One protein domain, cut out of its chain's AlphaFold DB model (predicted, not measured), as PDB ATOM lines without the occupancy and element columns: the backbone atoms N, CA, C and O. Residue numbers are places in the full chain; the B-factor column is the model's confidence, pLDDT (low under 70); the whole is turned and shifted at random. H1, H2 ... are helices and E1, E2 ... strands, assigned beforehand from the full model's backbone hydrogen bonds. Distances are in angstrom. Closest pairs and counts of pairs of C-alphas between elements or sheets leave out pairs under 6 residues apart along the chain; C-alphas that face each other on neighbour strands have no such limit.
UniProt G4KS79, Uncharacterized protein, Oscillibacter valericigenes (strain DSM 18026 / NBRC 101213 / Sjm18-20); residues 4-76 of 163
ATOM      1  N   LYS A   4      19.925 -11.400 203.407       77.00
ATOM      2  CA  LYS A   4      18.617 -10.728 203.325       77.00
ATOM      3  C   LYS A   4      18.204 -10.392 201.892       77.00
ATOM      4  O   LYS A   4      17.017 -10.365 201.599       77.00
ATOM      5  N   VAL A   5      19.172 -10.126 201.014       81.00
ATOM      6  CA  VAL A   5      18.914  -9.810 199.601       81.00
ATOM      7  C   VAL A   5      18.571 -11.081 198.823       81.00
ATOM      8  O   VAL A   5      17.675 -11.039 197.992       81.00
ATOM      9  N   GLN A   6      19.209 -12.216 199.129       82.62
ATOM     10  CA  GLN A   6      18.872 -13.508 198.511       82.62
ATOM     11  C   GLN A   6      17.451 -13.954 198.864       82.62
ATOM     12  O   GLN A   6      16.659 -14.186 197.958       82.62
ATOM     13  N   ASN A   7      17.083 -13.924 200.149       87.38
ATOM     14  CA  ASN A   7      15.728 -14.288 200.574       87.38
ATOM     15  C   ASN A   7      14.647 -13.380 199.957       87.38
ATOM     16  O   ASN A   7      13.526 -13.817 199.720       87.38
ATOM     17  N   PHE A   8      14.960 -12.101 199.720       87.38
ATOM     18  CA  PHE A   8      14.027 -11.174 199.078       87.38
ATOM     19  C   PHE A   8      13.847 -11.479 197.584       87.38
ATOM     20  O   PHE A   8      12.720 -11.459 197.098       87.38
ATOM     21  N   ILE A   9      14.935 -11.792 196.874       87.88
ATOM     22  CA  ILE A   9      14.889 -12.174 195.455       87.88
ATOM     23  C   ILE A   9      14.123 -13.487 195.278       87.88
ATOM     24  O   ILE A   9      13.241 -13.554 194.430       87.88
ATOM     25  N   GLU A  10      14.408 -14.496 196.104       89.75
ATOM     26  CA  GLU A  10      13.702 -15.784 196.070       89.75
ATOM     27  C   GLU A  10      12.201 -15.603 196.309       89.75
ATOM     28  O   GLU A  10      11.387 -16.183 195.597       89.75
ATOM     29  N   LYS A  11      11.821 -14.729 197.250       89.50
ATOM     30  CA  LYS A  11      10.411 -14.435 197.513       89.50
ATOM     31  C   LYS A  11       9.707 -13.806 196.306       89.50
ATOM     32  O   LYS A  11       8.601 -14.221 195.983       89.50
ATOM     33  N   ILE A  12      10.339 -12.839 195.640       86.25
ATOM     34  CA  ILE A  12       9.769 -12.211 194.437       86.25
ATOM     35  C   ILE A  12       9.621 -13.238 193.313       86.25
ATOM     36  O   ILE A  12       8.574 -13.300 192.683       86.25
ATOM     37  N   GLN A  13      10.642 -14.069 193.092       84.25
ATOM     38  CA  GLN A  13      10.595 -15.109 192.062       84.25
ATOM     39  C   GLN A  13       9.477 -16.120 192.326       84.25
ATOM     40  O   GLN A  13       8.788 -16.532 191.396       84.25
ATOM     41  N   GLN A  14       9.268 -16.491 193.589       84.50
ATOM     42  CA  GLN A  14       8.168 -17.359 193.991       84.50
ATOM     43  C   GLN A  14       6.805 -16.700 193.718       84.50
ATOM     44  O   GLN A  14       5.936 -17.323 193.119       84.50
ATOM     45  N   GLU A  15       6.639 -15.427 194.097       83.81
ATOM     46  CA  GLU A  15       5.405 -14.663 193.868       83.81
ATOM     47  C   GLU A  15       5.091 -14.500 192.367       83.81
ATOM     48  O   GLU A  15       3.930 -14.599 191.967       83.81
ATOM     49  N   GLU A  16       6.103 -14.281 191.523       80.19
ATOM     50  CA  GLU A  16       5.945 -14.221 190.064       80.19
ATOM     51  C   GLU A  16       5.524 -15.575 189.482       80.19
ATOM     52  O   GLU A  16       4.570 -15.633 188.705       80.19
ATOM     53  N   LEU A  17       6.164 -16.664 189.916       81.69
ATOM     54  CA  LEU A  17       5.841 -18.019 189.471       81.69
ATOM     55  C   LEU A  17       4.413 -18.426 189.868       81.69
ATOM     56  O   LEU A  17       3.674 -19.003 189.070       81.69
ATOM     57  N   ASP A  18       4.008 -18.109 191.099       82.12
ATOM     58  CA  ASP A  18       2.661 -18.383 191.598       82.12
ATOM     59  C   ASP A  18       1.615 -17.566 190.831       82.12
ATOM     60  O   ASP A  18       0.543 -18.074 190.488       82.12
ATOM     61  N   ARG A  19       1.940 -16.315 190.488       79.19
ATOM     62  CA  ARG A  19       1.083 -15.466 189.660       79.19
ATOM     63  C   ARG A  19       0.938 -16.016 188.245       79.19
ATOM     64  O   ARG A  19      -0.189 -16.078 187.752       79.19
ATOM     65  N   GLU A  20       2.025 -16.436 187.603       79.81
ATOM     66  CA  GLU A  20       1.974 -17.048 186.271       79.81
ATOM     67  C   GLU A  20       1.108 -18.307 186.276       79.81
ATOM     68  O   GLU A  20       0.177 -18.405 185.474       79.81
ATOM     69  N   LYS A  21       1.318 -19.207 187.242       81.69
ATOM     70  CA  LYS A  21       0.483 -20.405 187.414       81.69
ATOM     71  C   LYS A  21      -0.983 -20.059 187.640       81.69
ATOM     72  O   LYS A  21      -1.851 -20.661 187.019       81.69
ATOM     73  N   SER A  22      -1.279 -19.056 188.470       80.00
ATOM     74  CA  SER A  22      -2.662 -18.625 188.703       80.00
ATOM     75  C   SER A  22      -3.347 -18.126 187.423       80.00
ATOM     76  O   SER A  22      -4.508 -18.455 187.178       80.00
ATOM     77  N   CYS A  23      -2.625 -17.393 186.567       79.31
ATOM     78  CA  CYS A  23      -3.131 -16.941 185.273       79.31
ATOM     79  C   CYS A  23      -3.360 -18.113 184.313       79.31
ATOM     80  O   CYS A  23      -4.396 -18.159 183.651       79.31
ATOM     81  N   GLN A  24      -2.425 -19.067 184.255       82.06
ATOM     82  CA  GLN A  24      -2.574 -20.284 183.451       82.06
ATOM     83  C   GLN A  24      -3.804 -21.088 183.892       82.06
ATOM     84  O   GLN A  24      -4.614 -21.491 183.064       82.06
ATOM     85  N   TYR A  25      -3.992 -21.256 185.201       82.00
ATOM     86  CA  TYR A  25      -5.144 -21.952 185.773       82.00
ATOM     87  C   TYR A  25      -6.467 -21.266 185.452       82.00
ATOM     88  O   TYR A  25      -7.412 -21.939 185.046       82.00
ATOM     89  N   ALA A  26      -6.533 -19.940 185.575       80.00
ATOM     90  CA  ALA A  26      -7.725 -19.189 185.199       80.00
ATOM     91  C   ALA A  26      -8.066 -19.379 183.710       80.00
ATOM     92  O   ALA A  26      -9.228 -19.604 183.375       80.00
ATOM     93  N   HIS A  27      -7.055 -19.358 182.837       80.44
ATOM     94  CA  HIS A  27      -7.234 -19.568 181.402       80.44
ATOM     95  C   HIS A  27      -7.732 -20.986 181.079       80.44
ATOM     96  O   HIS A  27      -8.682 -21.145 180.320       80.44
ATOM     97  N   LEU A  28      -7.157 -22.020 181.701       82.88
ATOM     98  CA  LEU A  28      -7.612 -23.405 181.525       82.88
ATOM     99  C   LEU A  28      -9.060 -23.598 181.996       82.88
ATOM    100  O   LEU A  28      -9.847 -24.251 181.310       82.88
ATOM    101  N   ILE A  29      -9.439 -22.987 183.123       83.06
ATOM    102  CA  ILE A  29     -10.817 -23.036 183.631       83.06
ATOM    103  C   ILE A  29     -11.787 -22.349 182.660       83.06
ATOM    104  O   ILE A  29     -12.866 -22.881 182.401       83.06
ATOM    105  N   GLU A  30     -11.409 -21.199 182.093       81.19
ATOM    106  CA  GLU A  30     -12.217 -20.481 181.097       81.19
ATOM    107  C   GLU A  30     -12.442 -21.313 179.825       81.19
ATOM    108  O   GLU A  30     -13.533 -21.290 179.254       81.19
ATOM    109  N   LEU A  31     -11.446 -22.106 179.424       80.75
ATOM    110  CA  LEU A  31     -11.534 -23.028 178.289       80.75
ATOM    111  C   LEU A  31     -12.333 -24.307 178.587       80.75
ATOM    112  O   LEU A  31     -12.557 -25.105 177.677       80.75
ATOM    113  N   GLY A  32     -12.765 -24.519 179.833       80.62
ATOM    114  CA  GLY A  32     -13.442 -25.750 180.248       80.62
ATOM    115  C   GLY A  32     -12.501 -26.936 180.473       80.62
ATOM    116  O   GLY A  32     -12.962 -28.069 180.567       80.62
ATOM    117  N   LEU A  33     -11.188 -26.698 180.556       84.56
ATOM    118  CA  LEU A  33     -10.156 -27.711 180.791       84.56
ATOM    119  C   LEU A  33      -9.901 -27.878 182.296       84.56
ATOM    120  O   LEU A  33      -8.817 -27.583 182.809       84.56
ATOM    121  N   TYR A  34     -10.930 -28.316 183.018       84.62
ATOM    122  CA  TYR A  34     -10.881 -28.535 184.459       84.62
ATOM    123  C   TYR A  34     -11.620 -29.812 184.861       84.62
ATOM    124  O   TYR A  34     -12.620 -30.185 184.252       84.62
ATOM    125  N   ASP A  35     -11.150 -30.433 185.934       81.56
ATOM    126  CA  ASP A  35     -11.853 -31.479 186.659       81.56
ATOM    127  C   ASP A  35     -12.672 -30.868 187.801       81.56
ATOM    128  O   ASP A  35     -12.270 -29.894 188.449       81.56
ATOM    129  N   VAL A  36     -13.846 -31.441 188.055       80.75
ATOM    130  CA  VAL A  36     -14.761 -30.982 189.104       80.75
ATOM    131  C   VAL A  36     -14.606 -31.865 190.330       80.75
ATOM    132  O   VAL A  36     -14.927 -33.052 190.296       80.75
ATOM    133  N   GLU A  37     -14.167 -31.278 191.439       79.19
ATOM    134  CA  GLU A  37     -14.213 -31.939 192.740       79.19
ATOM    135  C   GLU A  37     -15.410 -31.443 193.541       79.19
ATOM    136  O   GLU A  37     -15.545 -30.251 193.822       79.19
ATOM    137  N   TYR A  38     -16.285 -32.371 193.918       76.94
ATOM    138  CA  TYR A  38     -17.468 -32.075 194.716       76.94
ATOM    139  C   TYR A  38     -17.144 -32.094 196.208       76.94
ATOM    140  O   TYR A  38     -16.468 -33.001 196.696       76.94
ATOM    141  N   GLY A  39     -17.679 -31.115 196.938       73.38
ATOM    142  CA  GLY A  39     -17.552 -31.063 198.390       73.38
ATOM    143  C   GLY A  39     -18.341 -32.190 199.079       73.38
ATOM    144  O   GLY A  39     -19.437 -32.535 198.625       73.38
ATOM    145  N   PRO A  40     -17.834 -32.751 200.193       70.50
ATOM    146  CA  PRO A  40     -18.476 -33.867 200.894       70.50
ATOM    147  C   PRO A  40     -19.846 -33.507 201.491       70.50
ATOM    148  O   PRO A  40     -20.762 -34.324 201.442       70.50
ATOM    149  N   ASP A  41     -20.010 -32.277 201.990       69.75
ATOM    150  CA  ASP A  41     -21.200 -31.866 202.754       69.75
ATOM    151  C   ASP A  41     -22.210 -31.029 201.950       69.75
ATOM    152  O   ASP A  41     -23.180 -30.518 202.505       69.75
ATOM    153  N   ASN A  42     -22.004 -30.880 200.637       68.69
ATOM    154  CA  ASN A  42     -22.837 -30.054 199.753       68.69
ATOM    155  C   ASN A  42     -23.188 -28.664 200.334       68.69
ATOM    156  O   ASN A  42     -24.316 -28.178 200.215       68.69
ATOM    157  N   CYS A  43     -22.220 -28.033 200.994       70.00
ATOM    158  CA  CYS A  43     -22.350 -26.706 201.579       70.00
ATOM    159  C   CYS A  43     -21.365 -25.750 200.910       70.00
ATOM    160  O   CYS A  43     -20.271 -26.157 200.521       70.00
ATOM    161  N   PHE A  44     -21.750 -24.477 200.819       71.81
ATOM    162  CA  PHE A  44     -20.849 -23.417 200.386       71.81
ATOM    163  C   PHE A  44     -19.655 -23.335 201.344       71.81
ATOM    164  O   PHE A  44     -19.845 -23.219 202.558       71.81
ATOM    165  N   SER A  45     -18.439 -23.358 200.808       73.12
ATOM    166  CA  SER A  45     -17.220 -23.083 201.566       73.12
ATOM    167  C   SER A  45     -16.239 -22.279 200.717       73.12
ATOM    168  O   SER A  45     -16.342 -22.260 199.493       73.12
ATOM    169  N   GLU A  46     -15.261 -21.633 201.356       71.31
ATOM    170  CA  GLU A  46     -14.181 -20.943 200.629       71.31
ATOM    171  C   GLU A  46     -13.386 -21.895 199.717       71.31
ATOM    172  O   GLU A  46     -12.802 -21.462 198.728       71.31
ATOM    173  N   GLU A  47     -13.391 -23.198 200.016       68.00
ATOM    174  CA  GLU A  47     -12.730 -24.223 199.204       68.00
ATOM    175  C   GLU A  47     -13.578 -24.695 198.013       68.00
ATOM    176  O   GLU A  47     -13.007 -25.105 197.003       68.00
ATOM    177  N   PHE A  48     -14.911 -24.604 198.109       72.31
ATOM    178  CA  PHE A  48     -15.883 -25.017 197.087       72.31
ATOM    179  C   PHE A  48     -16.866 -23.864 196.788       72.31
ATOM    180  O   PHE A  48     -18.024 -23.903 197.219       72.31
ATOM    181  N   PRO A  49     -16.402 -22.801 196.102       73.38
ATOM    182  CA  PRO A  49     -17.193 -21.589 195.892       73.38
ATOM    183  C   PRO A  49     -18.230 -21.722 194.767       73.38
ATOM    184  O   PRO A  49     -19.215 -20.982 194.760       73.38
ATOM    185  N   ASP A  50     -18.014 -22.641 193.824       72.94
ATOM    186  CA  ASP A  50     -18.843 -22.796 192.631       72.94
ATOM    187  C   ASP A  50     -19.956 -23.825 192.863       72.94
ATOM    188  O   ASP A  50     -19.845 -24.698 193.721       72.94
ATOM    189  N   MET A  51     -21.050 -23.734 192.101       71.75
ATOM    190  CA  MET A  51     -22.142 -24.709 192.130       71.75
ATOM    191  C   MET A  51     -22.390 -25.245 190.721       71.75
ATOM    192  O   MET A  51     -22.715 -24.481 189.812       71.75
ATOM    193  N   GLU A  52     -22.278 -26.558 190.555       73.31
ATOM    194  CA  GLU A  52     -22.508 -27.273 189.297       73.31
ATOM    195  C   GLU A  52     -23.429 -28.467 189.592       73.31
ATOM    196  O   GLU A  52     -23.289 -29.131 190.620       73.31
ATOM    197  N   ASP A  53     -24.466 -28.673 188.775       71.94
ATOM    198  CA  ASP A  53     -25.494 -29.713 188.972       71.94
ATOM    199  C   ASP A  53     -26.147 -29.748 190.373       71.94
ATOM    200  O   ASP A  53     -26.535 -30.795 190.899       71.94
ATOM    201  N   GLY A  54     -26.295 -28.575 190.999       71.94
ATOM    202  CA  GLY A  54     -26.906 -28.437 192.325       71.94
ATOM    203  C   GLY A  54     -26.013 -28.901 193.478       71.94
ATOM    204  O   GLY A  54     -26.513 -29.070 194.597       71.94
ATOM    205  N   ARG A  55     -24.710 -29.102 193.225       76.62
ATOM    206  CA  ARG A  55     -23.708 -29.381 194.253       76.62
ATOM    207  C   ARG A  55     -22.577 -28.364 194.258       76.62
ATOM    208  O   ARG A  55     -22.135 -27.929 193.201       76.62
ATOM    209  N   TYR A  56     -22.101 -28.008 195.450       77.12
ATOM    210  CA  TYR A  56     -20.924 -27.148 195.578       77.12
ATOM    211  C   TYR A  56     -19.660 -27.894 195.147       77.12
ATOM    212  O   TYR A  56     -19.415 -29.031 195.571       77.12
ATOM    213  N   CYS A  57     -18.872 -27.257 194.287       76.25
ATOM    214  CA  CYS A  57     -17.706 -27.840 193.661       76.25
ATOM    215  C   CYS A  57     -16.532 -26.860 193.572       76.25
ATOM    216  O   CYS A  57     -16.656 -25.643 193.727       76.25
ATOM    217  N   LYS A  58     -15.354 -27.439 193.346       81.81
ATOM    218  CA  LYS A  58     -14.109 -26.742 193.075       81.81
ATOM    219  C   LYS A  58     -13.637 -27.180 191.703       81.81
ATOM    220  O   LYS A  58     -13.467 -28.374 191.455       81.81
ATOM    221  N   LYS A  59     -13.388 -26.206 190.837       80.25
ATOM    222  CA  LYS A  59     -12.775 -26.439 189.532       80.25
ATOM    223  C   LYS A  59     -11.274 -26.588 189.725       80.25
ATOM    224  O   LYS A  59     -10.591 -25.624 190.074       80.25
ATOM    225  N   LYS A  60     -10.760 -27.800 189.546       80.81
ATOM    226  CA  LYS A  60      -9.322 -28.057 189.494       80.81
ATOM    227  C   LYS A  60      -8.874 -28.021 188.036       80.81
ATOM    228  O   LYS A  60      -9.339 -28.847 187.263       80.81
ATOM    229  N   PRO A  61      -8.006 -27.083 187.632       81.06
ATOM    230  CA  PRO A  61      -7.463 -27.095 186.279       81.06
ATOM    231  C   PRO A  61      -6.699 -28.402 186.055       81.06
ATOM    232  O   PRO A  61      -6.052 -28.905 186.977       81.06
ATOM    233  N   ILE A  62      -6.777 -28.941 184.839       82.38
ATOM    234  CA  ILE A  62      -6.003 -30.129 184.465       82.38
ATOM    235  C   ILE A  62      -4.509 -29.809 184.634       82.38
ATOM    236  O   ILE A  62      -4.065 -28.692 184.358       82.38
ATOM    237  N   GLU A  63      -3.725 -30.779 185.109       78.31
ATOM    238  CA  GLU A  63      -2.268 -30.653 185.125       78.31
ATOM    239  C   GLU A  63      -1.752 -30.743 183.687       78.31
ATOM    240  O   GLU A  63      -1.752 -31.809 183.077       78.31
ATOM    241  N   VAL A  64      -1.350 -29.598 183.140       79.88
ATOM    242  CA  VAL A  64      -0.863 -29.467 181.767       79.88
ATOM    243  C   VAL A  64       0.631 -29.155 181.800       79.88
ATOM    244  O   VAL A  64       1.091 -28.342 182.606       79.88
ATOM    245  N   THR A  65       1.407 -29.802 180.933       84.19
ATOM    246  CA  THR A  65       2.827 -29.469 180.759       84.19
ATOM    247  C   THR A  65       2.993 -28.130 180.034       84.19
ATOM    248  O   THR A  65       2.099 -27.663 179.332       84.19
ATOM    249  N   GLN A  66       4.161 -27.498 180.161       80.00
ATOM    250  CA  GLN A  66       4.420 -26.211 179.504       80.00
ATOM    251  C   GLN A  66       4.213 -26.279 177.974       80.00
ATOM    252  O   GLN A  66       3.635 -25.366 177.390       80.00
ATOM    253  N   GLU A  67       4.614 -27.381 177.334       79.81
ATOM    254  CA  GLU A  67       4.483 -27.591 175.883       79.81
ATOM    255  C   GLU A  67       3.014 -27.716 175.434       79.81
ATOM    256  O   GLU A  67       2.596 -27.166 174.410       79.81
ATOM    257  N   GLU A  68       2.198 -28.414 176.224       81.56
ATOM    258  CA  GLU A  68       0.763 -28.545 175.972       81.56
ATOM    259  C   GLU A  68       0.041 -27.210 176.192       81.56
ATOM    260  O   GLU A  68      -0.821 -26.840 175.394       81.56
ATOM    261  N   TYR A  69       0.433 -26.438 177.211       80.25
ATOM    262  CA  TYR A  69      -0.135 -25.112 177.461       80.25
ATOM    263  C   TYR A  69       0.179 -24.126 176.327       80.25
ATOM    264  O   TYR A  69      -0.692 -23.356 175.910       80.25
ATOM    265  N   GLU A  70       1.392 -24.171 175.775       79.75
ATOM    266  CA  GLU A  70       1.763 -23.377 174.600       79.75
ATOM    267  C   GLU A  70       0.925 -23.750 173.376       79.75
ATOM    268  O   GLU A  70       0.460 -22.869 172.649       79.75
ATOM    269  N   SER A  71       0.662 -25.043 173.186       81.12
ATOM    270  CA  SER A  71      -0.202 -25.537 172.111       81.12
ATOM    271  C   SER A  71      -1.651 -25.063 172.283       81.12
ATOM    272  O   SER A  71      -2.279 -24.628 171.317       81.12
ATOM    273  N   ILE A  72      -2.170 -25.065 173.516       80.75
ATOM    274  CA  ILE A  72      -3.497 -24.517 173.840       80.75
ATOM    275  C   ILE A  72      -3.547 -23.019 173.529       80.75
ATOM    276  O   ILE A  72      -4.478 -22.571 172.864       80.75
ATOM    277  N   CYS A  73      -2.527 -22.252 173.921       77.56
ATOM    278  CA  CYS A  73      -2.470 -20.812 173.662       77.56
ATOM    279  C   CYS A  73      -2.410 -20.460 172.165       77.56
ATOM    280  O   CYS A  73      -2.857 -19.380 171.780       77.56
ATOM    281  N   GLN A  74      -1.878 -21.342 171.311       79.62
ATOM    282  CA  GLN A  74      -1.901 -21.140 169.855       79.62
ATOM    283  C   GLN A  74      -3.315 -21.265 169.271       79.62
ATOM    284  O   GLN A  74      -3.651 -20.555 168.324       79.62
ATOM    285  N   VAL A  75      -4.136 -22.162 169.822       78.38
ATOM    286  CA  VAL A  75      -5.497 -22.440 169.328       78.38
ATOM    287  C   VAL A  75      -6.527 -21.514 169.974       78.38
ATOM    288  O   VAL A  75      -7.439 -21.033 169.303       78.38
ATOM    289  N   ALA A  76      -6.366 -21.241 171.265       75.50
ATOM    290  CA  ALA A  76      -7.211 -20.368 172.058       75.50
ATOM    291  C   ALA A  76      -6.320 -19.339 172.773       75.50
ATOM    292  O   ALA A  76      -5.864 -19.576 173.892       75.50
TER     293      ALA A  76
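AT A GLANCE: This is residues 4 to 76 of the 163 residues of an uncharacterized protein of Oscillibacter valericigenes (strain DSM 18026 / NBRC 101213 / Sjm18-20) (UniProt G4KS79). A long straight helix, H1, reaches a small twisted three-stranded sheet with its last residues, while its residues 4 to 23 stick out as a free arm. A short helix, H2, lies off the sheet, near H1. The printed part has 73 residues, in the order H1, E1, E2, E3, H2; the sheet's order is E1 - E3 - E2, antiparallel, and the class is mixed, helices and strands. The whole is loose, with a radius of gyration of the C-alphas of 16.0 A, and flat, spanning 49 by 35 by 14 A.

IN THESE COORDINATES: Find C-alpha 4 at (18.617, -10.728, 203.325); from there H1, residues 4 to 30, runs 39.2 A to C-alpha 30 at (-12.217, -20.481, 181.097). Next come E1, residues 34 to 38, 12.7 A; E2, residues 50 to 52, 6.7 A; and E3, residues 55 to 61, 18.2 A. H2, residues 66 to 75, runs 14.7 A to C-alpha 75 at (-5.497, -22.440, 169.328).

HOW THE PARTS SIT: Look first at the inner strand E3, whose pairing is staggered. Its residues 57 to 61 pair with E1, where N 35 and O 60 are 2.7 A apart. Its residues 55 to 57 pair with E2 in a hairpin, where N 57 and O 50 are 2.8 A apart. H1 is on the sheet but only grazes it, with residues 24 to 30; the closest C-alphas of H1 and E3, those of Tyr 25 and Pro 61, are 5.7 A apart. H2 is not on the sheet; H1 and H2 are near each other, with 9 pairs of C-alphas within 10 A. In H1 and H2 every O i to N i+4 pair is within hydrogen-bond range.

THE WHOLE: The two farthest C-alphas, those of Lys 4 and Asp 53, are 50.1 A apart. The printed part has no cut. Look between E1 and E2 for the long link, 11 residues; within it residues 41 to 42 and 47 have pLDDT under 70.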